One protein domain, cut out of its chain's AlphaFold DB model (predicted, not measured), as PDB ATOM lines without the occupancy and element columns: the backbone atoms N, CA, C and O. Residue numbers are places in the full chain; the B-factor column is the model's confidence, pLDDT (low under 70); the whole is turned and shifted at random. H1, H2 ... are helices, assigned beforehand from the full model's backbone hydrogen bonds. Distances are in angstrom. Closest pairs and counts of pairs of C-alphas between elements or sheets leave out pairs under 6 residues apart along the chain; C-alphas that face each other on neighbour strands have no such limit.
ATOM      1  N   THR A  60     -19.194 -26.149 -37.877       91.56
ATOM      2  CA  THR A  60     -20.113 -25.517 -38.824       91.56
ATOM      3  C   THR A  60     -21.503 -26.162 -38.728       91.56
ATOM      4  O   THR A  60     -21.599 -27.332 -38.342       91.56
ATOM      5  N   PRO A  61     -22.578 -25.461 -39.133       90.94
ATOM      6  CA  PRO A  61     -23.921 -26.044 -39.155       90.94
ATOM      7  C   PRO A  61     -24.015 -27.330 -39.990       90.94
ATOM      8  O   PRO A  61     -24.758 -28.239 -39.633       90.94
ATOM      9  N   ASP A  62     -23.236 -27.434 -41.074       93.25
ATOM     10  CA  ASP A  62     -23.159 -28.654 -41.890       93.25
ATOM     11  C   ASP A  62     -22.521 -29.812 -41.124       93.25
ATOM     12  O   ASP A  62     -23.069 -30.908 -41.100       93.25
ATOM     13  N   SER A  63     -21.399 -29.564 -40.446       92.81
ATOM     14  CA  SER A  63     -20.727 -30.592 -39.645       92.81
ATOM     15  C   SER A  63     -21.588 -31.058 -38.467       92.81
ATOM     16  O   SER A  63     -21.575 -32.239 -38.128       92.81
ATOM     17  N   LEU A  64     -22.345 -30.148 -37.840       92.25
ATOM     18  CA  LEU A  64     -23.309 -30.498 -36.791       92.25
ATOM     19  C   LEU A  64     -24.470 -31.323 -37.342       92.25
ATOM     20  O   LEU A  64     -24.887 -32.276 -36.690       92.25
ATOM     21  N   LEU A  65     -24.976 -30.981 -38.530       94.69
ATOM     22  CA  LEU A  65     -26.024 -31.755 -39.186       94.69
ATOM     23  C   LEU A  65     -25.547 -33.173 -39.515       94.69
ATOM     24  O   LEU A  65     -26.246 -34.123 -39.183       94.69
ATOM     25  N   GLU A  66     -24.357 -33.318 -40.102       95.12
ATOM     26  CA  GLU A  66     -23.771 -34.627 -40.416       95.12
ATOM     27  C   GLU A  66     -23.597 -35.476 -39.151       95.12
ATOM     28  O   GLU A  66     -24.056 -36.615 -39.102       95.12
ATOM     29  N   LEU A  67     -23.031 -34.896 -38.085       92.62
ATOM     30  CA  LEU A  67     -22.912 -35.570 -36.791       92.62
ATOM     31  C   LEU A  67     -24.283 -35.976 -36.233       92.62
ATOM     32  O   LEU A  67     -24.434 -37.070 -35.682       92.62
ATOM     33  N   PHE A  68     -25.282 -35.101 -36.353       93.19
ATOM     34  CA  PHE A  68     -26.631 -35.371 -35.875       93.19
ATOM     35  C   PHE A  68     -27.290 -36.511 -36.656       93.19
ATOM     36  O   PHE A  68     -27.833 -37.430 -36.043       93.19
ATOM     37  N   GLU A  69     -27.190 -36.515 -37.981       94.75
ATOM     38  CA  GLU A  69     -27.704 -37.586 -38.834       94.75
ATOM     39  C   GLU A  69     -27.007 -38.921 -38.569       94.75
ATOM     40  O   GLU A  69     -27.691 -39.926 -38.364       94.75
ATOM     41  N   ASP A  70     -25.675 -38.937 -38.486       92.25
ATOM     42  CA  ASP A  70     -24.897 -40.143 -38.183       92.25
ATOM     43  C   ASP A  70     -25.277 -40.715 -36.816       92.25
ATOM     44  O   ASP A  70     -25.458 -41.930 -36.644       92.25
ATOM     45  N   ARG A  71     -25.468 -39.829 -35.832       89.81
ATOM     46  CA  ARG A  71     -25.942 -40.215 -34.507       89.81
ATOM     47  C   ARG A  71     -27.340 -40.813 -34.594       89.81
ATOM     48  O   ARG A  71     -27.561 -41.874 -34.015       89.81
ATOM     49  N   MET A  72     -28.268 -40.195 -35.318       92.44
ATOM     50  CA  MET A  72     -29.635 -40.704 -35.466       92.44
ATOM     51  C   MET A  72     -29.689 -42.039 -36.209       92.44
ATOM     52  O   MET A  72     -30.427 -42.934 -35.789       92.44
ATOM     53  N   ALA A  73     -28.868 -42.220 -37.242       89.56
ATOM     54  CA  ALA A  73     -28.730 -43.487 -37.952       89.56
ATOM     55  C   ALA A  73     -28.224 -44.595 -37.016       89.56
ATOM     56  O   ALA A  73     -28.812 -45.674 -36.959       89.56
ATOM     57  N   THR A  74     -27.197 -44.297 -36.219       87.88
ATOM     58  CA  THR A  74     -26.633 -45.226 -35.230       87.88
ATOM     59  C   THR A  74     -27.656 -45.601 -34.155       87.88
ATOM     60  O   THR A  74     -27.829 -46.769 -33.821       87.88
ATOM     61  N   CYS A  75     -28.364 -44.607 -33.617       86.88
ATOM     62  CA  CYS A  75     -29.305 -44.793 -32.515       86.88
ATOM     63  C   CYS A  75     -30.619 -45.471 -32.937       86.88
ATOM     64  O   CYS A  75     -31.345 -45.988 -32.089       86.88
ATOM     65  N   SER A  76     -30.922 -45.475 -34.238       84.56
ATOM     66  CA  SER A  76     -32.078 -46.177 -34.802       84.56
ATOM     67  C   SER A  76     -31.901 -47.697 -34.821       84.56
ATOM     68  O   SER A  76     -32.891 -48.411 -34.965       84.56
ATOM     69  N   ASP A  77     -30.672 -48.199 -34.659       81.25
ATOM     70  CA  ASP A  77     -30.414 -49.618 -34.428       81.25
ATOM     71  C   ASP A  77     -30.614 -49.949 -32.933       81.25
ATOM     72  O   ASP A  77     -29.839 -49.488 -32.088       81.25
ATOM     73  N   PRO A  78     -31.613 -50.773 -32.561       65.00
ATOM     74  CA  PRO A  78     -31.841 -51.155 -31.168       65.00
ATOM     75  C   PRO A  78     -30.647 -51.889 -30.543       65.00
ATOM     76  O   PRO A  78     -30.478 -51.863 -29.324       65.00
ATOM     77  N   GLN A  79     -29.816 -52.544 -31.362       69.69
ATOM     78  CA  GLN A  79     -28.694 -53.349 -30.889       69.69
ATOM     79  C   GLN A  79     -27.467 -52.511 -30.537       69.69
ATOM     80  O   GLN A  79     -26.627 -52.988 -29.773       69.69
ATOM     81  N   TRP A  80     -27.364 -51.268 -31.024       72.50
ATOM     82  CA  TRP A  80     -26.185 -50.412 -30.834       72.50
ATOM     83  C   TRP A  80     -25.816 -50.248 -29.351       72.50
ATOM     84  O   TRP A  80     -24.658 -50.415 -28.965       72.50
ATOM     85  N   LEU A  81     -26.813 -49.984 -28.499       68.25
ATOM     86  CA  LEU A  81     -26.592 -49.739 -27.073       68.25
ATOM     87  C   LEU A  81     -26.204 -51.021 -26.327       68.25
ATOM     88  O   LEU A  81     -25.430 -50.969 -25.374       68.25
ATOM     89  N   THR A  82     -26.690 -52.173 -26.782       65.31
ATOM     90  CA  THR A  82     -26.392 -53.479 -26.177       65.31
ATOM     91  C   THR A  82     -25.128 -54.142 -26.729       65.31
ATOM     92  O   THR A  82     -24.597 -55.042 -26.089       65.31
ATOM     93  N   ARG A  89     -21.031 -51.360 -14.304       68.19
ATOM     94  CA  ARG A  89     -21.558 -50.473 -13.263       68.19
ATOM     95  C   ARG A  89     -22.751 -49.631 -13.699       68.19
ATOM     96  O   ARG A  89     -23.442 -49.141 -12.824       68.19
ATOM     97  N   THR A  90     -22.982 -49.436 -14.997       69.50
ATOM     98  CA  THR A  90     -24.084 -48.586 -15.485       69.50
ATOM     99  C   THR A  90     -25.256 -49.464 -15.907       69.50
ATOM    100  O   THR A  90     -25.106 -50.292 -16.815       69.50
ATOM    101  N   SER A  91     -26.436 -49.286 -15.306       81.75
ATOM    102  CA  SER A  91     -27.608 -50.052 -15.732       81.75
ATOM    103  C   SER A  91     -28.001 -49.729 -17.180       81.75
ATOM    104  O   SER A  91     -27.827 -48.614 -17.678       81.75
ATOM    105  N   THR A  92     -28.579 -50.702 -17.891       84.06
ATOM    106  CA  THR A  92     -29.084 -50.488 -19.260       84.06
ATOM    107  C   THR A  92     -30.089 -49.331 -19.321       84.06
ATOM    108  O   THR A  92     -30.094 -48.573 -20.289       84.06
ATOM    109  N   ARG A  93     -30.896 -49.147 -18.264       89.19
ATOM    110  CA  ARG A  93     -31.821 -48.015 -18.132       89.19
ATOM    111  C   ARG A  93     -31.063 -46.695 -18.107       89.19
ATOM    112  O   ARG A  93     -31.345 -45.825 -18.925       89.19
ATOM    113  N   GLU A  94     -30.100 -46.552 -17.203       87.31
ATOM    114  CA  GLU A  94     -29.306 -45.330 -17.085       87.31
ATOM    115  C   GLU A  94     -28.593 -44.999 -18.408       87.31
ATOM    116  O   GLU A  94     -28.564 -43.842 -18.831       87.31
ATOM    117  N   ARG A  95     -28.115 -46.018 -19.137       86.31
ATOM    118  CA  ARG A  95     -27.533 -45.835 -20.476       86.31
ATOM    119  C   ARG A  95     -28.531 -45.260 -21.482       86.31
ATOM    120  O   ARG A  95     -28.163 -44.338 -22.214       86.31
ATOM    121  N   TYR A  96     -29.771 -45.755 -21.528       90.38
ATOM    122  CA  TYR A  96     -30.807 -45.167 -22.387       90.38
ATOM    123  C   TYR A  96     -31.039 -43.698 -22.035       90.38
ATOM    124  O   TYR A  96     -30.971 -42.843 -22.918       90.38
ATOM    125  N   LEU A  97     -31.229 -43.394 -20.750       93.00
ATOM    126  CA  LEU A  97     -31.535 -42.044 -20.274       93.00
ATOM    127  C   LEU A  97     -30.409 -41.041 -20.574       93.00
ATOM    128  O   LEU A  97     -30.664 -39.977 -21.140       93.00
ATOM    129  N   LYS A  98     -29.150 -41.409 -20.308       90.25
ATOM    130  CA  LYS A  98     -27.986 -40.578 -20.660       90.25
ATOM    131  C   LYS A  98     -27.876 -40.350 -22.168       90.25
ATOM    132  O   LYS A  98     -27.562 -39.245 -22.610       90.25
ATOM    133  N   THR A  99     -28.166 -41.374 -22.973       90.69
ATOM    134  CA  THR A  99     -28.108 -41.245 -24.437       90.69
ATOM    135  C   THR A  99     -29.229 -40.347 -24.967       90.69
ATOM    136  O   THR A  99     -28.988 -39.548 -25.870       90.69
ATOM    137  N   ILE A 100     -30.429 -40.413 -24.377       93.75
ATOM    138  CA  ILE A 100     -31.542 -39.496 -24.671       93.75
ATOM    139  C   ILE A 100     -31.118 -38.048 -24.419       93.75
ATOM    140  O   ILE A 100     -31.249 -37.219 -25.319       93.75
ATOM    141  N   MET A 101     -30.570 -37.752 -23.235       94.12
ATOM    142  CA  MET A 101     -30.117 -36.400 -22.893       94.12
ATOM    143  C   MET A 101     -29.067 -35.886 -23.882       94.12
ATOM    144  O   MET A 101     -29.238 -34.814 -24.458       94.12
ATOM    145  N   SER A 102     -28.028 -36.686 -24.143       90.75
ATOM    146  CA  SER A 102     -26.953 -36.338 -25.081       90.75
ATOM    147  C   SER A 102     -27.481 -36.029 -26.489       90.75
ATOM    148  O   SER A 102     -27.065 -35.051 -27.109       90.75
ATOM    149  N   ASN A 103     -28.443 -36.811 -26.987       93.56
ATOM    150  CA  ASN A 103     -29.010 -36.595 -28.317       93.56
ATOM    151  C   ASN A 103     -29.919 -35.350 -28.386       93.56
ATOM    152  O   ASN A 103     -29.912 -34.648 -29.397       93.56
ATOM    153  N   ILE A 104     -30.686 -35.045 -27.331       94.69
ATOM    154  CA  ILE A 104     -31.513 -33.822 -27.269       94.69
ATOM    155  C   ILE A 104     -30.634 -32.571 -27.150       94.69
ATOM    156  O   ILE A 104     -30.938 -31.520 -27.720       94.69
ATOM    157  N   TRP A 105     -29.512 -32.684 -26.448       92.00
ATOM    158  CA  TRP A 105     -28.518 -31.626 -26.404       92.00
ATOM    159  C   TRP A 105     -27.879 -31.383 -27.783       92.00
ATOM    160  O   TRP A 105     -27.800 -30.237 -28.219       92.00
ATOM    161  N   LEU A 106     -27.542 -32.443 -28.533       89.88
ATOM    162  CA  LEU A 106     -27.045 -32.323 -29.912       89.88
ATOM    163  C   LEU A 106     -28.065 -31.646 -30.844       89.88
ATOM    164  O   LEU A 106     -27.689 -30.790 -31.644       89.88
ATOM    165  N   LEU A 107     -29.359 -31.961 -30.701       94.31
ATOM    166  CA  LEU A 107     -30.426 -31.228 -31.389       94.31
ATOM    167  C   LEU A 107     -30.388 -29.735 -31.036       94.31
ATOM    168  O   LEU A 107     -30.491 -28.894 -31.925       94.31
ATOM    169  N   SER A 108     -30.251 -29.404 -29.751       91.56
ATOM    170  CA  SER A 108     -30.225 -28.011 -29.290       91.56
ATOM    171  C   SER A 108     -29.056 -27.246 -29.911       91.56
ATOM    172  O   SER A 108     -29.252 -26.152 -30.435       91.56
ATOM    173  N   ALA A 109     -27.871 -27.858 -29.949       89.00
ATOM    174  CA  ALA A 109     -26.698 -27.297 -30.611       89.00
ATOM    175  C   ALA A 109     -26.913 -27.072 -32.114       89.00
ATOM    176  O   ALA A 109     -26.614 -25.994 -32.630       89.00
ATOM    177  N   TYR A 110     -27.481 -28.060 -32.813       93.06
ATOM    178  CA  TYR A 110     -27.808 -27.924 -34.230       93.06
ATOM    179  C   TYR A 110     -28.802 -26.779 -34.472       93.06
ATOM    180  O   TYR A 110     -28.542 -25.922 -35.317       93.06
ATOM    181  N   LEU A 111     -29.888 -26.704 -33.697       92.75
ATOM    182  CA  LEU A 111     -30.890 -25.642 -33.828       92.75
ATOM    183  C   LEU A 111     -30.319 -24.249 -33.530       92.75
ATOM    184  O   LEU A 111     -30.727 -23.288 -34.168       92.75
ATOM    185  N   MET A 112     -29.355 -24.129 -32.614       89.62
ATOM    186  CA  MET A 112     -28.652 -22.863 -32.357       89.62
ATOM    187  C   MET A 112     -27.706 -22.447 -33.492       89.62
ATOM    188  O   MET A 112     -27.336 -21.278 -33.578       89.62
ATOM    189  N   SER A 113     -27.304 -23.386 -34.352       90.94
ATOM    190  CA  SER A 113     -26.383 -23.134 -35.463       90.94
ATOM    191  C   SER A 113     -27.073 -22.695 -36.764       90.94
ATOM    192  O   SER A 113     -26.403 -22.244 -37.692       90.94
ATOM    193  N   VAL A 114     -28.401 -22.820 -36.850       92.56
ATOM    194  CA  VAL A 114     -29.190 -22.536 -38.061       92.56
ATOM    195  C   VAL A 114     -30.196 -21.408 -37.834       92.56
ATOM    196  O   VAL A 114     -30.533 -21.080 -36.698       92.56
ATOM    197  N   ASP A 115     -30.716 -20.830 -38.920       94.75
ATOM    198  CA  ASP A 115     -31.908 -19.987 -38.834       94.75
ATOM    199  C   ASP A 115     -33.116 -20.873 -38.502       94.75
ATOM    200  O   ASP A 115     -33.595 -21.685 -39.298       94.75
ATOM    201  N   VAL A 116     -33.578 -20.742 -37.266       92.06
ATOM    202  CA  VAL A 116     -34.663 -21.540 -36.700       92.06
ATOM    203  C   VAL A 116     -36.004 -21.245 -37.374       92.06
ATOM    204  O   VAL A 116     -36.834 -22.146 -37.517       92.06
ATOM    205  N   ASP A 117     -36.232 -20.005 -37.798       93.69
ATOM    206  CA  ASP A 117     -37.466 -19.624 -38.478       93.69
ATOM    207  C   ASP A 117     -37.476 -20.177 -39.904       93.69
ATOM    208  O   ASP A 117     -38.489 -20.733 -40.343       93.69
ATOM    209  N   GLU A 118     -36.328 -20.146 -40.585       94.12
ATOM    210  CA  GLU A 118     -36.138 -20.829 -41.866       94.12
ATOM    211  C   GLU A 118     -36.374 -22.343 -41.719       94.12
ATOM    212  O   GLU A 118     -37.187 -22.929 -42.441       94.12
ATOM    213  N   PHE A 119     -35.769 -22.978 -40.709       94.38
ATOM    214  CA  PHE A 119     -35.961 -24.401 -40.424       94.38
ATOM    215  C   PHE A 119     -37.440 -24.773 -40.228       94.38
ATOM    216  O   PHE A 119     -37.894 -25.825 -40.698       94.38
ATOM    217  N   ARG A 120     -38.218 -23.902 -39.574       93.50
ATOM    218  CA  ARG A 120     -39.633 -24.123 -39.227       93.50
ATOM    219  C   ARG A 120     -40.625 -23.784 -40.328       93.50
ATOM    220  O   ARG A 120     -41.704 -24.371 -40.338       93.50
ATOM    221  N   MET A 121     -40.316 -22.832 -41.202       93.75
ATOM    222  CA  MET A 121     -41.314 -22.259 -42.117       93.75
ATOM    223  C   MET A 121     -40.968 -22.416 -43.595       93.75
ATOM    224  O   MET A 121     -41.869 -22.310 -44.423       93.75
ATOM    225  N   ALA A 122     -39.709 -22.694 -43.948       91.88
ATOM    226  CA  ALA A 122     -39.317 -22.787 -45.349       91.88
ATOM    227  C   ALA A 122     -40.037 -23.932 -46.081       91.88
ATOM    228  O   ALA A 122     -40.232 -25.030 -45.535       91.88
ATOM    229  N   GLU A 123     -40.378 -23.681 -47.347       92.19
ATOM    230  CA  GLU A 123     -40.609 -24.748 -48.317       92.19
ATOM    231  C   GLU A 123     -39.278 -25.457 -48.570       92.19
ATOM    232  O   GLU A 123     -38.245 -24.811 -48.743       92.19
ATOM    233  N   VAL A 124     -39.286 -26.789 -48.537       93.38
ATOM    234  CA  VAL A 124     -38.054 -27.583 -48.560       93.38
ATOM    235  C   VAL A 124     -37.969 -28.436 -49.809       93.38
ATOM    236  O   VAL A 124     -38.897 -29.170 -50.151       93.38
ATOM    237  N   GLU A 125     -36.820 -28.367 -50.471       94.25
ATOM    238  CA  GLU A 125     -36.461 -29.313 -51.519       94.25
ATOM    239  C   GLU A 125     -35.959 -30.622 -50.886       94.25
ATOM    240  O   GLU A 125     -35.196 -30.569 -49.910       94.25
ATOM    241  N   PRO A 126     -36.338 -31.799 -51.422       94.94
ATOM    242  CA  PRO A 126     -35.839 -33.079 -50.930       94.94
ATOM    243  C   PRO A 126     -34.307 -33.143 -50.943       94.94
ATOM    244  O   PRO A 126     -33.675 -32.843 -51.955       94.94
ATOM    245  N   GLY A 127     -33.707 -33.556 -49.826       93.88
ATOM    246  CA  GLY A 127     -32.251 -33.649 -49.668       93.88
ATOM    247  C   GLY A 127     -31.541 -32.321 -49.386       93.88
ATOM    248  O   GLY A 127     -30.327 -32.318 -49.176       93.88
ATOM    249  N   SER A 128     -32.271 -31.200 -49.333       95.56
ATOM    250  CA  SER A 128     -31.726 -29.936 -48.828       95.56
ATOM    251  C   SER A 128     -31.283 -30.065 -47.366       95.56
ATOM    252  O   SER A 128     -31.725 -30.954 -46.635       95.56
ATOM    253  N   ARG A 129     -30.426 -29.143 -46.907       94.81
ATOM    254  CA  ARG A 129     -29.970 -29.092 -45.506       94.81
ATOM    255  C   ARG A 129     -31.144 -29.072 -44.521       94.81
ATOM    256  O   ARG A 129     -31.110 -29.769 -43.512       94.81
ATOM    257  N   ILE A 130     -32.178 -28.287 -44.825       95.50
ATOM    258  CA  ILE A 130     -33.357 -28.170 -43.966       95.50
ATOM    259  C   ILE A 130     -34.145 -29.479 -43.979       95.50
ATOM    260  O   ILE A 130     -34.455 -29.990 -42.910       95.50
ATOM    261  N   ASP A 131     -34.423 -30.062 -45.150       96.75
ATOM    262  CA  ASP A 131     -35.120 -31.355 -45.250       96.75
ATOM    263  C   ASP A 131     -34.407 -32.455 -44.446       96.75
ATOM    264  O   ASP A 131     -35.020 -33.146 -43.630       96.75
ATOM    265  N   ARG A 132     -33.081 -32.545 -44.583       97.31
ATOM    266  CA  ARG A 132     -32.217 -33.436 -43.795       97.31
ATOM    267  C   ARG A 132     -32.349 -33.208 -42.289       97.31
ATOM    268  O   ARG A 132     -32.628 -34.150 -41.550       97.31
ATOM    269  N   GLY A 133     -32.245 -31.960 -41.831       96.88
ATOM    270  CA  GLY A 133     -32.417 -31.621 -40.416       96.88
ATOM    271  C   GLY A 133     -33.818 -31.948 -39.881       96.88
ATOM    272  O   GLY A 133     -33.955 -32.442 -38.760       96.88
ATOM    273  N   ARG A 134     -34.870 -31.741 -40.686       97.12
ATOM    274  CA  ARG A 134     -36.256 -32.115 -40.343       97.12
ATOM    275  C   ARG A 134     -36.404 -33.633 -40.197       97.12
ATOM    276  O   ARG A 134     -37.010 -34.099 -39.231       97.12
ATOM    277  N   ASN A 135     -35.799 -34.404 -41.099       97.31
ATOM    278  CA  ASN A 135     -35.768 -35.867 -41.027       97.31
ATOM    279  C   ASN A 135     -34.988 -36.370 -39.800       97.31
ATOM    280  O   ASN A 135     -35.446 -37.291 -39.115       97.31
ATOM    281  N   ALA A 136     -33.859 -35.739 -39.471       97.19
ATOM    282  CA  ALA A 136     -33.092 -36.051 -38.268       97.19
ATOM    283  C   ALA A 136     -33.898 -35.763 -36.985       97.19
ATOM    284  O   ALA A 136     -33.947 -36.613 -36.097       97.19
ATOM    285  N   LEU A 137     -34.622 -34.636 -36.912       97.88
ATOM    286  CA  LEU A 137     -35.521 -34.314 -35.794       97.88
ATOM    287  C   LEU A 137     -36.632 -35.363 -35.615       97.88
ATOM    288  O   LEU A 137     -36.868 -35.835 -34.501       97.88
ATOM    289  N   MET A 138     -37.306 -35.754 -36.700       98.06
ATOM    290  CA  MET A 138     -38.331 -36.805 -36.644       98.06
ATOM    291  C   MET A 138     -37.742 -38.146 -36.185       98.06
ATOM    292  O   MET A 138     -38.363 -38.865 -35.397       98.06
ATOM    293  N   THR A 139     -36.531 -38.475 -36.638       97.50
ATOM    294  CA  THR A 139     -35.824 -39.696 -36.230       97.50
ATOM    295  C   THR A 139     -35.466 -39.659 -34.747       97.50
ATOM    296  O   THR A 139     -35.750 -40.625 -34.039       97.50
ATOM    297  N   LEU A 140     -34.953 -38.531 -34.245       97.56
ATOM    298  CA  LEU A 140     -34.692 -38.330 -32.819       97.56
ATOM    299  C   LEU A 140     -35.948 -38.568 -31.988       97.56
ATOM    300  O   LEU A 140     -35.916 -39.365 -31.058       97.56
ATOM    301  N   ALA A 141     -37.069 -37.944 -32.351       98.06
ATOM    302  CA  ALA A 141     -38.322 -38.113 -31.621       98.06
ATOM    303  C   ALA A 141     -38.777 -39.583 -31.559       98.06
ATOM    304  O   ALA A 141     -39.189 -40.056 -30.497       98.06
ATOM    305  N   LYS A 142     -38.653 -40.327 -32.667       97.12
ATOM    306  CA  LYS A 142     -38.961 -41.766 -32.721       97.12
ATOM    307  C   LYS A 142     -38.026 -42.592 -31.831       97.12
ATOM    308  O   LYS A 142     -38.496 -43.429 -31.061       97.12
ATOM    309  N   VAL A 143     -36.720 -42.349 -31.913       95.06
ATOM    310  CA  VAL A 143     -35.705 -43.068 -31.130       95.06
ATOM    311  C   VAL A 143     -35.839 -42.769 -29.637       95.06
ATOM    312  O   VAL A 143     -35.806 -43.690 -28.825       95.06
ATOM    313  N   THR A 144     -36.064 -41.509 -29.258       96.06
ATOM    314  CA  THR A 144     -36.304 -41.122 -27.863       96.06
ATOM    315  C   THR A 144     -37.542 -41.817 -27.305       96.06
ATOM    316  O   THR A 144     -37.485 -42.340 -26.195       96.06
ATOM    317  N   ALA A 145     -38.635 -41.894 -28.072       96.38
ATOM    318  CA  ALA A 145     -39.829 -42.631 -27.661       96.38
ATOM    319  C   ALA A 145     -39.541 -44.125 -27.435       96.38
ATOM    320  O   ALA A 145     -39.948 -44.684 -26.417       96.38
ATOM    321  N   MET A 146     -38.806 -44.758 -28.356       94.06
ATOM    322  CA  MET A 146     -38.391 -46.158 -28.237       94.06
ATOM    323  C   MET A 146     -37.558 -46.389 -26.972       94.06
ATOM    324  O   MET A 146     -37.889 -47.252 -26.168       94.06
ATOM    325  N   TRP A 147     -36.508 -45.600 -26.751       92.94
ATOM    326  CA  TRP A 147     -35.625 -45.781 -25.598       92.94
ATOM    327  C   TRP A 147     -36.275 -45.436 -24.262       92.94
ATOM    328  O   TRP A 147     -35.994 -46.101 -23.271       92.94
ATOM    329  N   MET A 148     -37.169 -44.446 -24.221       94.94
ATOM    330  CA  MET A 148     -37.976 -44.187 -23.028       94.94
ATOM    331  C   MET A 148     -38.881 -45.376 -22.699       94.94
ATOM    332  O   MET A 148     -39.020 -45.734 -21.531       94.94
ATOM    333  N   HIS A 149     -39.454 -46.027 -23.712       93.81
ATOM    334  CA  HIS A 149     -40.240 -47.239 -23.507       93.81
ATOM    335  C   HIS A 149     -39.385 -48.408 -22.996       93.81
ATOM    336  O   HIS A 149     -39.790 -49.080 -22.052       93.81
ATOM    337  N   GLU A 150     -38.184 -48.610 -23.544       90.69
ATOM    338  CA  GLU A 150     -37.242 -49.639 -23.067       90.69
ATOM    339  C   GLU A 150     -36.726 -49.359 -21.643       90.69
ATOM    340  O   GLU A 150     -36.524 -50.277 -20.849       90.69
ATOM    341  N   ALA A 151     -36.545 -48.086 -21.279       91.81
ATOM    342  CA  ALA A 151     -36.169 -47.679 -19.928       91.81
ATOM    343  C   ALA A 151     -37.290 -47.945 -18.900       91.81
ATOM    344  O   ALA A 151     -37.002 -48.298 -17.747       91.81
ATOM    345  N   PHE A 152     -38.553 -47.814 -19.326       94.00
ATOM    346  CA  PHE A 152     -39.757 -47.912 -18.492       94.00
ATOM    347  C   PHE A 152     -40.837 -48.815 -19.125       94.00
ATOM    348  O   PHE A 152     -41.945 -48.354 -19.423       94.00
ATOM    349  N   PRO A 153     -40.572 -50.124 -19.300       89.75
ATOM    350  CA  PRO A 153     -41.464 -51.018 -20.045       89.75
ATOM    351  C   PRO A 153     -42.820 -51.224 -19.357       89.75
ATOM    352  O   PRO A 153     -43.828 -51.484 -20.012       89.75
ATOM    353  N   THR A 154     -42.861 -51.089 -18.029       91.56
ATOM    354  CA  THR A 154     -44.077 -51.185 -17.207       91.56
ATOM    355  C   THR A 154     -44.627 -49.820 -16.793       91.56
ATOM    356  O   THR A 154     -45.521 -49.760 -15.954       91.56
ATOM    357  N   GLY A 155     -44.097 -48.730 -17.355       91.75
ATOM    358  CA  GLY A 155     -44.342 -47.372 -16.878       91.75
ATOM    359  C   GLY A 155     -43.449 -46.985 -15.697       91.75
ATOM    360  O   GLY A 155     -42.455 -47.651 -15.397       91.75
ATOM    361  N   THR A 156     -43.802 -45.874 -15.061       93.75
ATOM    362  CA  THR A 156     -43.090 -45.254 -13.941       93.75
ATOM    363  C   THR A 156     -44.103 -44.569 -13.024       93.75
ATOM    364  O   THR A 156     -45.154 -44.142 -13.497       93.75
ATOM    365  N   ASP A 157     -43.794 -44.472 -11.731       93.94
ATOM    366  CA  ASP A 157     -44.620 -43.740 -10.756       93.94
ATOM    367  C   ASP A 157     -44.293 -42.234 -10.737       93.94
ATOM    368  O   ASP A 157     -44.945 -41.450 -10.052       93.94
ATOM    369  N   ASP A 158     -43.271 -41.825 -11.489       95.50
ATOM    370  CA  ASP A 158     -42.886 -40.433 -11.681       95.50
ATOM    371  C   ASP A 158     -43.875 -39.743 -12.641       95.50
ATOM    372  O   ASP A 158     -43.992 -40.116 -13.815       95.50
ATOM    373  N   GLU A 159     -44.627 -38.763 -12.130       94.94
ATOM    374  CA  GLU A 159     -45.686 -38.076 -12.882       94.94
ATOM    375  C   GLU A 159     -45.138 -37.348 -14.121       94.94
ATOM    376  O   GLU A 159     -45.740 -37.422 -15.196       94.94
ATOM    377  N   GLU A 160     -43.966 -36.716 -14.013       94.19
ATOM    378  CA  GLU A 160     -43.360 -35.960 -15.113       94.19
ATOM    379  C   GLU A 160     -42.853 -36.890 -16.215       94.19
ATOM    380  O   GLU A 160     -43.087 -36.657 -17.407       94.19
ATOM    381  N   LEU A 161     -42.210 -38.001 -15.841       94.81
ATOM    382  CA  LEU A 161     -41.801 -39.013 -16.815       94.81
ATOM    383  C   LEU A 161     -43.004 -39.711 -17.463       94.81
ATOM    384  O   LEU A 161     -42.941 -40.067 -18.642       94.81
ATOM    385  N   THR A 162     -44.104 -39.881 -16.728       96.00
ATOM    386  CA  THR A 162     -45.359 -40.415 -17.273       96.00
ATOM    387  C   THR A 162     -45.930 -39.492 -18.348       96.00
ATOM    388  O   THR A 162     -46.304 -39.959 -19.429       96.00
ATOM    389  N   GLU A 163     -45.949 -38.181 -18.101       94.75
ATOM    390  CA  GLU A 163     -46.343 -37.190 -19.106       94.75
ATOM    391  C   GLU A 163     -45.400 -37.217 -20.322       94.75
ATOM    392  O   GLU A 163     -45.857 -37.212 -21.470       94.75
ATOM    393  N   CYS A 164     -44.087 -37.332 -20.099       95.88
ATOM    394  CA  CYS A 164     -43.105 -37.448 -21.178       95.88
ATOM    395  C   CYS A 164     -43.346 -38.687 -22.052       95.88
ATOM    396  O   CYS A 164     -43.363 -38.574 -23.278       95.88
ATOM    397  N   LEU A 165     -43.595 -39.857 -21.451       95.69
ATOM    398  CA  LEU A 165     -43.929 -41.089 -22.178       95.69
ATOM    399  C   LEU A 165     -45.172 -40.909 -23.060       95.69
ATOM    400  O   LEU A 165     -45.191 -41.361 -24.208       95.69
ATOM    401  N   TRP A 166     -46.196 -40.218 -22.552       95.25
ATOM    402  CA  TRP A 166     -47.410 -39.933 -23.313       95.25
ATOM    403  C   TRP A 166     -47.150 -38.982 -24.492       95.25
ATOM    404  O   TRP A 166     -47.543 -39.284 -25.622       95.25
ATOM    405  N   ASN A 167     -46.425 -37.885 -24.260       94.75
ATOM    406  CA  ASN A 167     -46.053 -36.923 -25.302       94.75
ATOM    407  C   ASN A 167     -45.189 -37.568 -26.399       94.75
ATOM    408  O   ASN A 167     -45.425 -37.360 -27.588       94.75
ATOM    409  N   LEU A 168     -44.234 -38.419 -26.028       97.12
ATOM    410  CA  LEU A 168     -43.382 -39.129 -26.981       97.12
ATOM    411  C   LEU A 168     -44.167 -40.141 -27.826       97.12
ATOM    412  O   LEU A 168     -43.950 -40.231 -29.036       97.12
ATOM    413  N   ALA A 169     -45.124 -40.860 -27.234       94.81
ATOM    414  CA  ALA A 169     -46.029 -41.717 -27.998       94.81
ATOM    415  C   ALA A 169     -46.874 -40.898 -28.992       94.81
ATOM    416  O   ALA A 169     -47.092 -41.325 -30.131       94.81
ATOM    417  N   HIS A 170     -47.308 -39.697 -28.594       95.81
ATOM    418  CA  HIS A 170     -48.016 -38.779 -29.481       95.81
ATOM    419  C   HIS A 170     -47.136 -38.286 -30.639       95.81
ATOM    420  O   HIS A 170     -47.598 -38.281 -31.781       95.81
ATOM    421  N   ASN A 171     -45.860 -37.972 -30.391       97.12
ATOM    422  CA  ASN A 171     -44.904 -37.604 -31.441       97.12
ATOM    423  C   ASN A 171     -44.772 -38.703 -32.500       97.12
ATOM    424  O   ASN A 171     -44.837 -38.418 -33.696       97.12
ATOM    425  N   VAL A 172     -44.631 -39.966 -32.080       97.50
ATOM    426  CA  VAL A 172     -44.544 -41.108 -33.009       97.50
ATOM    427  C   VAL A 172     -45.792 -41.192 -33.885       97.50
ATOM    428  O   VAL A 172     -45.683 -41.422 -35.094       97.50
ATOM    429  N   TRP A 173     -46.972 -40.974 -33.302       96.88
ATOM    430  CA  TRP A 173     -48.224 -40.934 -34.050       96.88
ATOM    431  C   TRP A 173     -48.265 -39.764 -35.048       96.88
ATOM    432  O   TRP A 173     -48.511 -40.011 -36.228       96.88
ATOM    433  N   ILE A 174     -47.956 -38.529 -34.622       96.69
ATOM    434  CA  ILE A 174     -47.934 -37.346 -35.506       96.69
ATOM    435  C   ILE A 174     -46.995 -37.575 -36.689       96.69
ATOM    436  O   ILE A 174     -47.391 -37.350 -37.830       96.69
ATOM    437  N   ILE A 175     -45.773 -38.051 -36.436       97.38
ATOM    438  CA  ILE A 175     -44.782 -38.282 -37.493       97.38
ATOM    439  C   ILE A 175     -45.289 -39.344 -38.470       97.38
ATOM    440  O   ILE A 175     -45.205 -39.165 -39.681       97.38
ATOM    441  N   THR A 176     -45.862 -40.432 -37.954       97.25
ATOM    442  CA  THR A 176     -46.405 -41.510 -38.789       97.25
ATOM    443  C   THR A 176     -47.516 -41.004 -39.713       97.25
ATOM    444  O   THR A 176     -47.577 -41.387 -40.882       97.25
ATOM    445  N   GLU A 177     -48.413 -40.152 -39.214       97.00
ATOM    446  CA  GLU A 177     -49.494 -39.593 -40.028       97.00
ATOM    447  C   GLU A 177     -48.995 -38.491 -40.976       97.00
ATOM    448  O   GLU A 177     -49.483 -38.397 -42.104       97.00
ATOM    449  N   TYR A 178     -47.974 -37.722 -40.584       95.38
ATOM    450  CA  TYR A 178     -47.290 -36.767 -41.462       95.38
ATOM    451  C   TYR A 178     -46.640 -37.467 -42.662       95.38
ATOM    452  O   TYR A 178     -46.894 -37.094 -43.807       95.38
ATOM    453  N   GLU A 179     -45.879 -38.538 -42.422       94.44
ATOM    454  CA  GLU A 179     -45.209 -39.333 -43.463       94.44
ATOM    455  C   GLU A 179     -46.209 -39.952 -44.451       94.44
ATOM    456  O   GLU A 179     -45.945 -40.040 -45.652       94.44
ATOM    457  N   LYS A 180     -47.399 -40.330 -43.970       95.88
ATOM    458  CA  LYS A 180     -48.506 -40.827 -44.805       95.88
ATOM    459  C   LYS A 180     -49.296 -39.724 -45.509       95.88
ATOM    460  O   LYS A 180     -50.190 -40.049 -46.291       95.88
ATOM    461  N   ARG A 181     -49.009 -38.447 -45.230       92.69
ATOM    462  CA  ARG A 181     -49.807 -37.287 -45.670       92.69
ATOM    463  C   ARG A 181     -51.279 -37.404 -45.248       92.69
ATOM    464  O   ARG A 181     -52.180 -37.070 -46.012       92.69
ATOM    465  N   ALA A 182     -51.503 -37.929 -44.046       94.50
ATOM    466  CA  ALA A 182     -52.818 -38.204 -43.469       94.50
ATOM    467  C   ALA A 182     -53.217 -37.208 -42.365       94.50
ATOM    468  O   ALA A 182     -54.305 -37.322 -41.800       94.50
ATOM    469  N   LEU A 183     -52.358 -36.230 -42.056       92.50
ATOM    470  CA  LEU A 183     -52.698 -35.156 -41.128       92.50
ATOM    471  C   LEU A 183     -53.778 -34.223 -41.711       92.50
ATOM    472  O   LEU A 183     -53.856 -34.053 -42.932       92.50
ATOM    473  N   PRO A 184     -54.603 -33.602 -40.848       94.12
ATOM    474  CA  PRO A 184     -55.493 -32.511 -41.234       94.12
ATOM    475  C   PRO A 184     -54.769 -31.401 -42.012       94.12
ATOM    476  O   PRO A 184     -53.614 -31.086 -41.733       94.12
ATOM    477  N   ALA A 185     -55.457 -30.796 -42.985       90.38
ATOM    478  CA  ALA A 185     -54.869 -29.808 -43.898       90.38
ATOM    479  C   ALA A 185     -54.454 -28.487 -43.221       90.38
ATOM    480  O   ALA A 185     -53.704 -27.711 -43.805       90.38
ATOM    481  N   ASP A 186     -54.963 -28.219 -42.020       92.44
ATOM    482  CA  ASP A 186     -54.610 -27.073 -41.183       92.44
ATOM    483  C   ASP A 186     -53.348 -27.303 -40.339       92.44
ATOM    484  O   ASP A 186     -52.825 -26.341 -39.783       92.44
ATOM    485  N   ILE A 187     -52.834 -28.538 -40.270       93.25
ATOM    486  CA  ILE A 187     -51.578 -28.840 -39.578       93.25
ATOM    487  C   ILE A 187     -50.411 -28.652 -40.543       93.25
ATOM    488  O   ILE A 187     -50.253 -29.381 -41.524       93.25
ATOM    489  N   SER A 188     -49.562 -27.681 -40.230       93.75
ATOM    490  CA  SER A 188     -48.347 -27.379 -40.979       93.75
ATOM    491  C   SER A 188     -47.121 -28.085 -40.392       93.75
ATOM    492  O   SER A 188     -47.130 -28.568 -39.258       93.75
ATOM    493  N   TRP A 189     -46.014 -28.095 -41.145       95.12
ATOM    494  CA  TRP A 189     -44.721 -28.525 -40.601       95.12
ATOM    495  C   TRP A 189     -44.318 -27.710 -39.364       95.12
ATOM    496  O   TRP A 189     -43.745 -28.268 -38.433       95.12
ATOM    497  N   THR A 190     -44.639 -26.415 -39.321       96.06
ATOM    498  CA  THR A 190     -44.338 -25.568 -38.162       96.06
ATOM    499  C   THR A 190     -44.987 -26.117 -36.890       96.06
ATOM    500  O   THR A 190     -44.316 -26.218 -35.868       96.06
ATOM    501  N   ASP A 191     -46.246 -26.555 -36.966       95.25
ATOM    502  CA  ASP A 191     -46.963 -27.127 -35.817       95.25
ATOM    503  C   ASP A 191     -46.332 -28.451 -35.367       95.25
ATOM    504  O   ASP A 191     -46.149 -28.691 -34.174       95.25
ATOM    505  N   ILE A 192     -45.939 -29.294 -36.327       96.50
ATOM    506  CA  ILE A 192     -45.252 -30.563 -36.059       96.50
ATOM    507  C   ILE A 192     -43.905 -30.295 -35.383       96.50
ATOM    508  O   ILE A 192     -43.631 -30.846 -34.321       96.50
ATOM    509  N   SER A 193     -43.082 -29.422 -35.966       96.62
ATOM    510  CA  SER A 193     -41.771 -29.051 -35.436       96.62
ATOM    511  C   SER A 193     -41.869 -28.531 -34.002       96.62
ATOM    512  O   SER A 193     -41.064 -28.920 -33.157       96.62
ATOM    513  N   ASP A 194     -42.855 -27.681 -33.714       95.19
ATOM    514  CA  ASP A 194     -43.067 -27.118 -32.382       95.19
ATOM    515  C   ASP A 194     -43.404 -28.208 -31.359       95.19
ATOM    516  O   ASP A 194     -42.782 -28.268 -30.296       95.19
ATOM    517  N   VAL A 195     -44.334 -29.110 -31.692       96.19
ATOM    518  CA  VAL A 195     -44.713 -30.228 -30.815       96.19
ATOM    519  C   VAL A 195     -43.516 -31.137 -30.528       96.19
ATOM    520  O   VAL A 195     -43.258 -31.458 -29.364       96.19
ATOM    521  N   LEU A 196     -42.744 -31.502 -31.558       97.31
ATOM    522  CA  LEU A 196     -41.578 -32.375 -31.403       97.31
ATOM    523  C   LEU A 196     -40.508 -31.741 -30.506       97.31
ATOM    524  O   LEU A 196     -40.048 -32.371 -29.553       97.31
ATOM    525  N   VAL A 197     -40.126 -30.488 -30.777       95.88
ATOM    526  CA  VAL A 197     -39.073 -29.793 -30.019       95.88
ATOM    527  C   VAL A 197     -39.494 -29.565 -28.566       95.88
ATOM    528  O   VAL A 197     -38.698 -29.802 -27.657       95.88
ATOM    529  N   ILE A 198     -40.743 -29.150 -28.322       94.94
ATOM    530  CA  ILE A 198     -41.253 -28.940 -26.960       94.94
ATOM    531  C   ILE A 198     -41.252 -30.258 -26.180       94.94
ATOM    532  O   ILE A 198     -40.731 -30.306 -25.066       94.94
ATOM    533  N   SER A 199     -41.777 -31.336 -26.764       96.12
ATOM    534  CA  SER A 199     -41.828 -32.646 -26.110       96.12
ATOM    535  C   SER A 199     -40.436 -33.207 -25.801       96.12
ATOM    536  O   SER A 199     -40.224 -33.739 -24.708       96.12
ATOM    537  N   LEU A 200     -39.470 -33.050 -26.714       97.19
ATOM    538  CA  LEU A 200     -38.083 -33.457 -26.476       97.19
ATOM    539  C   LEU A 200     -37.444 -32.634 -25.353       97.19
ATOM    540  O   LEU A 200     -36.781 -33.192 -24.484       97.19
ATOM    541  N   ARG A 201     -37.691 -31.323 -25.300       94.19
ATOM    542  CA  ARG A 201     -37.170 -30.472 -24.223       94.19
ATOM    543  C   ARG A 201     -37.751 -30.823 -22.851       94.19
ATOM    544  O   ARG A 201     -36.999 -30.864 -21.881       94.19
ATOM    545  N   LEU A 202     -39.056 -31.092 -22.770       93.88
ATOM    546  CA  LEU A 202     -39.694 -31.566 -21.533       93.88
ATOM    547  C   LEU A 202     -39.085 -32.898 -21.087       93.88
ATOM    548  O   LEU A 202     -38.680 -33.032 -19.936       93.88
ATOM    549  N   THR A 203     -38.910 -33.827 -22.032       96.31
ATOM    550  CA  THR A 203     -38.233 -35.108 -21.783       96.31
ATOM    551  C   THR A 203     -36.830 -34.902 -21.218       96.31
ATOM    552  O   THR A 203     -36.473 -35.547 -20.242       96.31
ATOM    553  N   HIS A 204     -36.033 -33.994 -21.789       95.44
ATOM    554  CA  HIS A 204     -34.691 -33.711 -21.276       95.44
ATOM    555  C   HIS A 204     -34.715 -33.249 -19.814       95.44
ATOM    556  O   HIS A 204     -33.923 -33.739 -19.013       95.44
ATOM    557  N   GLY A 205     -35.615 -32.321 -19.464       93.25
ATOM    558  CA  GLY A 205     -35.763 -31.830 -18.091       93.25
ATOM    559  C   GLY A 205     -36.123 -32.944 -17.108       93.25
ATOM    560  O   GLY A 205     -35.388 -33.166 -16.148       93.25
ATOM    561  N   ALA A 206     -37.185 -33.697 -17.405       94.69
ATOM    562  CA  ALA A 206     -37.665 -34.772 -16.538       94.69
ATOM    563  C   ALA A 206     -36.634 -35.905 -16.386       94.69
ATOM    564  O   ALA A 206     -36.422 -36.427 -15.294       94.69
ATOM    565  N   VAL A 207     -35.939 -36.273 -17.471       95.25
ATOM    566  CA  VAL A 207     -34.886 -37.299 -17.424       95.25
ATOM    567  C   VAL A 207     -33.690 -36.833 -16.594       95.25
ATOM    568  O   VAL A 207     -33.177 -37.618 -15.795       95.25
ATOM    569  N   LYS A 208     -33.258 -35.575 -16.749       94.12
ATOM    570  CA  LYS A 208     -32.173 -35.002 -15.943       94.12
ATOM    571  C   LYS A 208     -32.512 -35.064 -14.454       94.12
ATOM    572  O   LYS A 208     -31.735 -35.621 -13.683       94.12
ATOM    573  N   GLU A 209     -33.688 -34.567 -14.076       93.88
ATOM    574  CA  GLU A 209     -34.128 -34.578 -12.680       93.88
ATOM    575  C   GLU A 209     -34.248 -36.010 -12.136       93.88
ATOM    576  O   GLU A 209     -33.817 -36.297 -11.018       93.88
ATOM    577  N   PHE A 210     -34.778 -36.944 -12.929       94.12
ATOM    578  CA  PHE A 210     -34.878 -38.343 -12.521       94.12
ATOM    579  C   PHE A 210     -33.511 -38.965 -12.208       94.12
ATOM    580  O   PHE A 210     -33.380 -39.633 -11.179       94.12
ATOM    581  N   ILE A 211     -32.501 -38.743 -13.056       91.31
ATOM    582  CA  ILE A 211     -31.136 -39.242 -12.826       91.31
ATOM    583  C   ILE A 211     -30.539 -38.606 -11.563       91.31
ATOM    584  O   ILE A 211     -29.983 -39.316 -10.729       91.31
ATOM    585  N   GLU A 212     -30.683 -37.291 -11.384       90.94
ATOM    586  CA  GLU A 212     -30.145 -36.572 -10.218       90.94
ATOM    587  C   GLU A 212     -30.780 -37.028  -8.892       90.94
ATOM    588  O   GLU A 212     -30.096 -37.098  -7.868       90.94
ATOM    589  N   ARG A 213     -32.073 -37.382  -8.904       91.81
ATOM    590  CA  ARG A 213     -32.785 -37.921  -7.732       91.81
ATOM    591  C   ARG A 213     -32.456 -39.383  -7.431       91.81
ATOM    592  O   ARG A 213     -32.668 -39.819  -6.300       91.81
ATOM    593  N   ASN A 214     -31.962 -40.135  -8.413       87.38
ATOM    594  CA  ASN A 214     -31.702 -41.570  -8.305       87.38
ATOM    595  C   ASN A 214     -30.265 -41.913  -8.741       87.38
ATOM    596  O   ASN A 214     -30.094 -42.636  -9.725       87.38
TER     597      ASN A 214
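This is residues 60 to 82 and 89 to 214 of the 216 residues of an uncharacterized protein of Grifola frondosa (UniProt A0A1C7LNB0). Five helices make an up-and-down bundle, each running against the one before it: H4 lies in the middle, and H1, H2, H6 and H5 wrap partly round it. Short H3 sits at one end, on the first residues of H6. The 149 printed residues hold six named helices, H1 to H6, and no named strand; the class is all helix, and the whole is compact, with a radius of gyration of the C-alphas of 15.3 A and spans of 45 by 35 by 25 A.

H1, residues 61 to 75, touches residues 103 to 113 alone of H2, residues 92 to 113; the closest C-alphas, Pro 61 and Ser 113, are 5.3 A apart. H3, residues 116 to 121, touches residues 189 to 193 alone of H6, residues 189 to 213, closest at the C-alphas of Arg 120 and Thr 190, 5.0 A. H4, residues 129 to 151, and H5, residues 159 to 179, form a hairpin. In these helices every O i to N i+4 pair is within hydrogen-bond range.

H1 begins at C-alpha 61 (-23.921, -26.044, -39.155); H6, 36.2 A long, ends at C-alpha 213 (-32.785, -37.921, -7.732).

Residues 83 to 88 are not printed, a 14.1 A gap between C-alphas 82 and 89. Confidence is low at residues 78 to 79, 81 to 82 and 89 to 90.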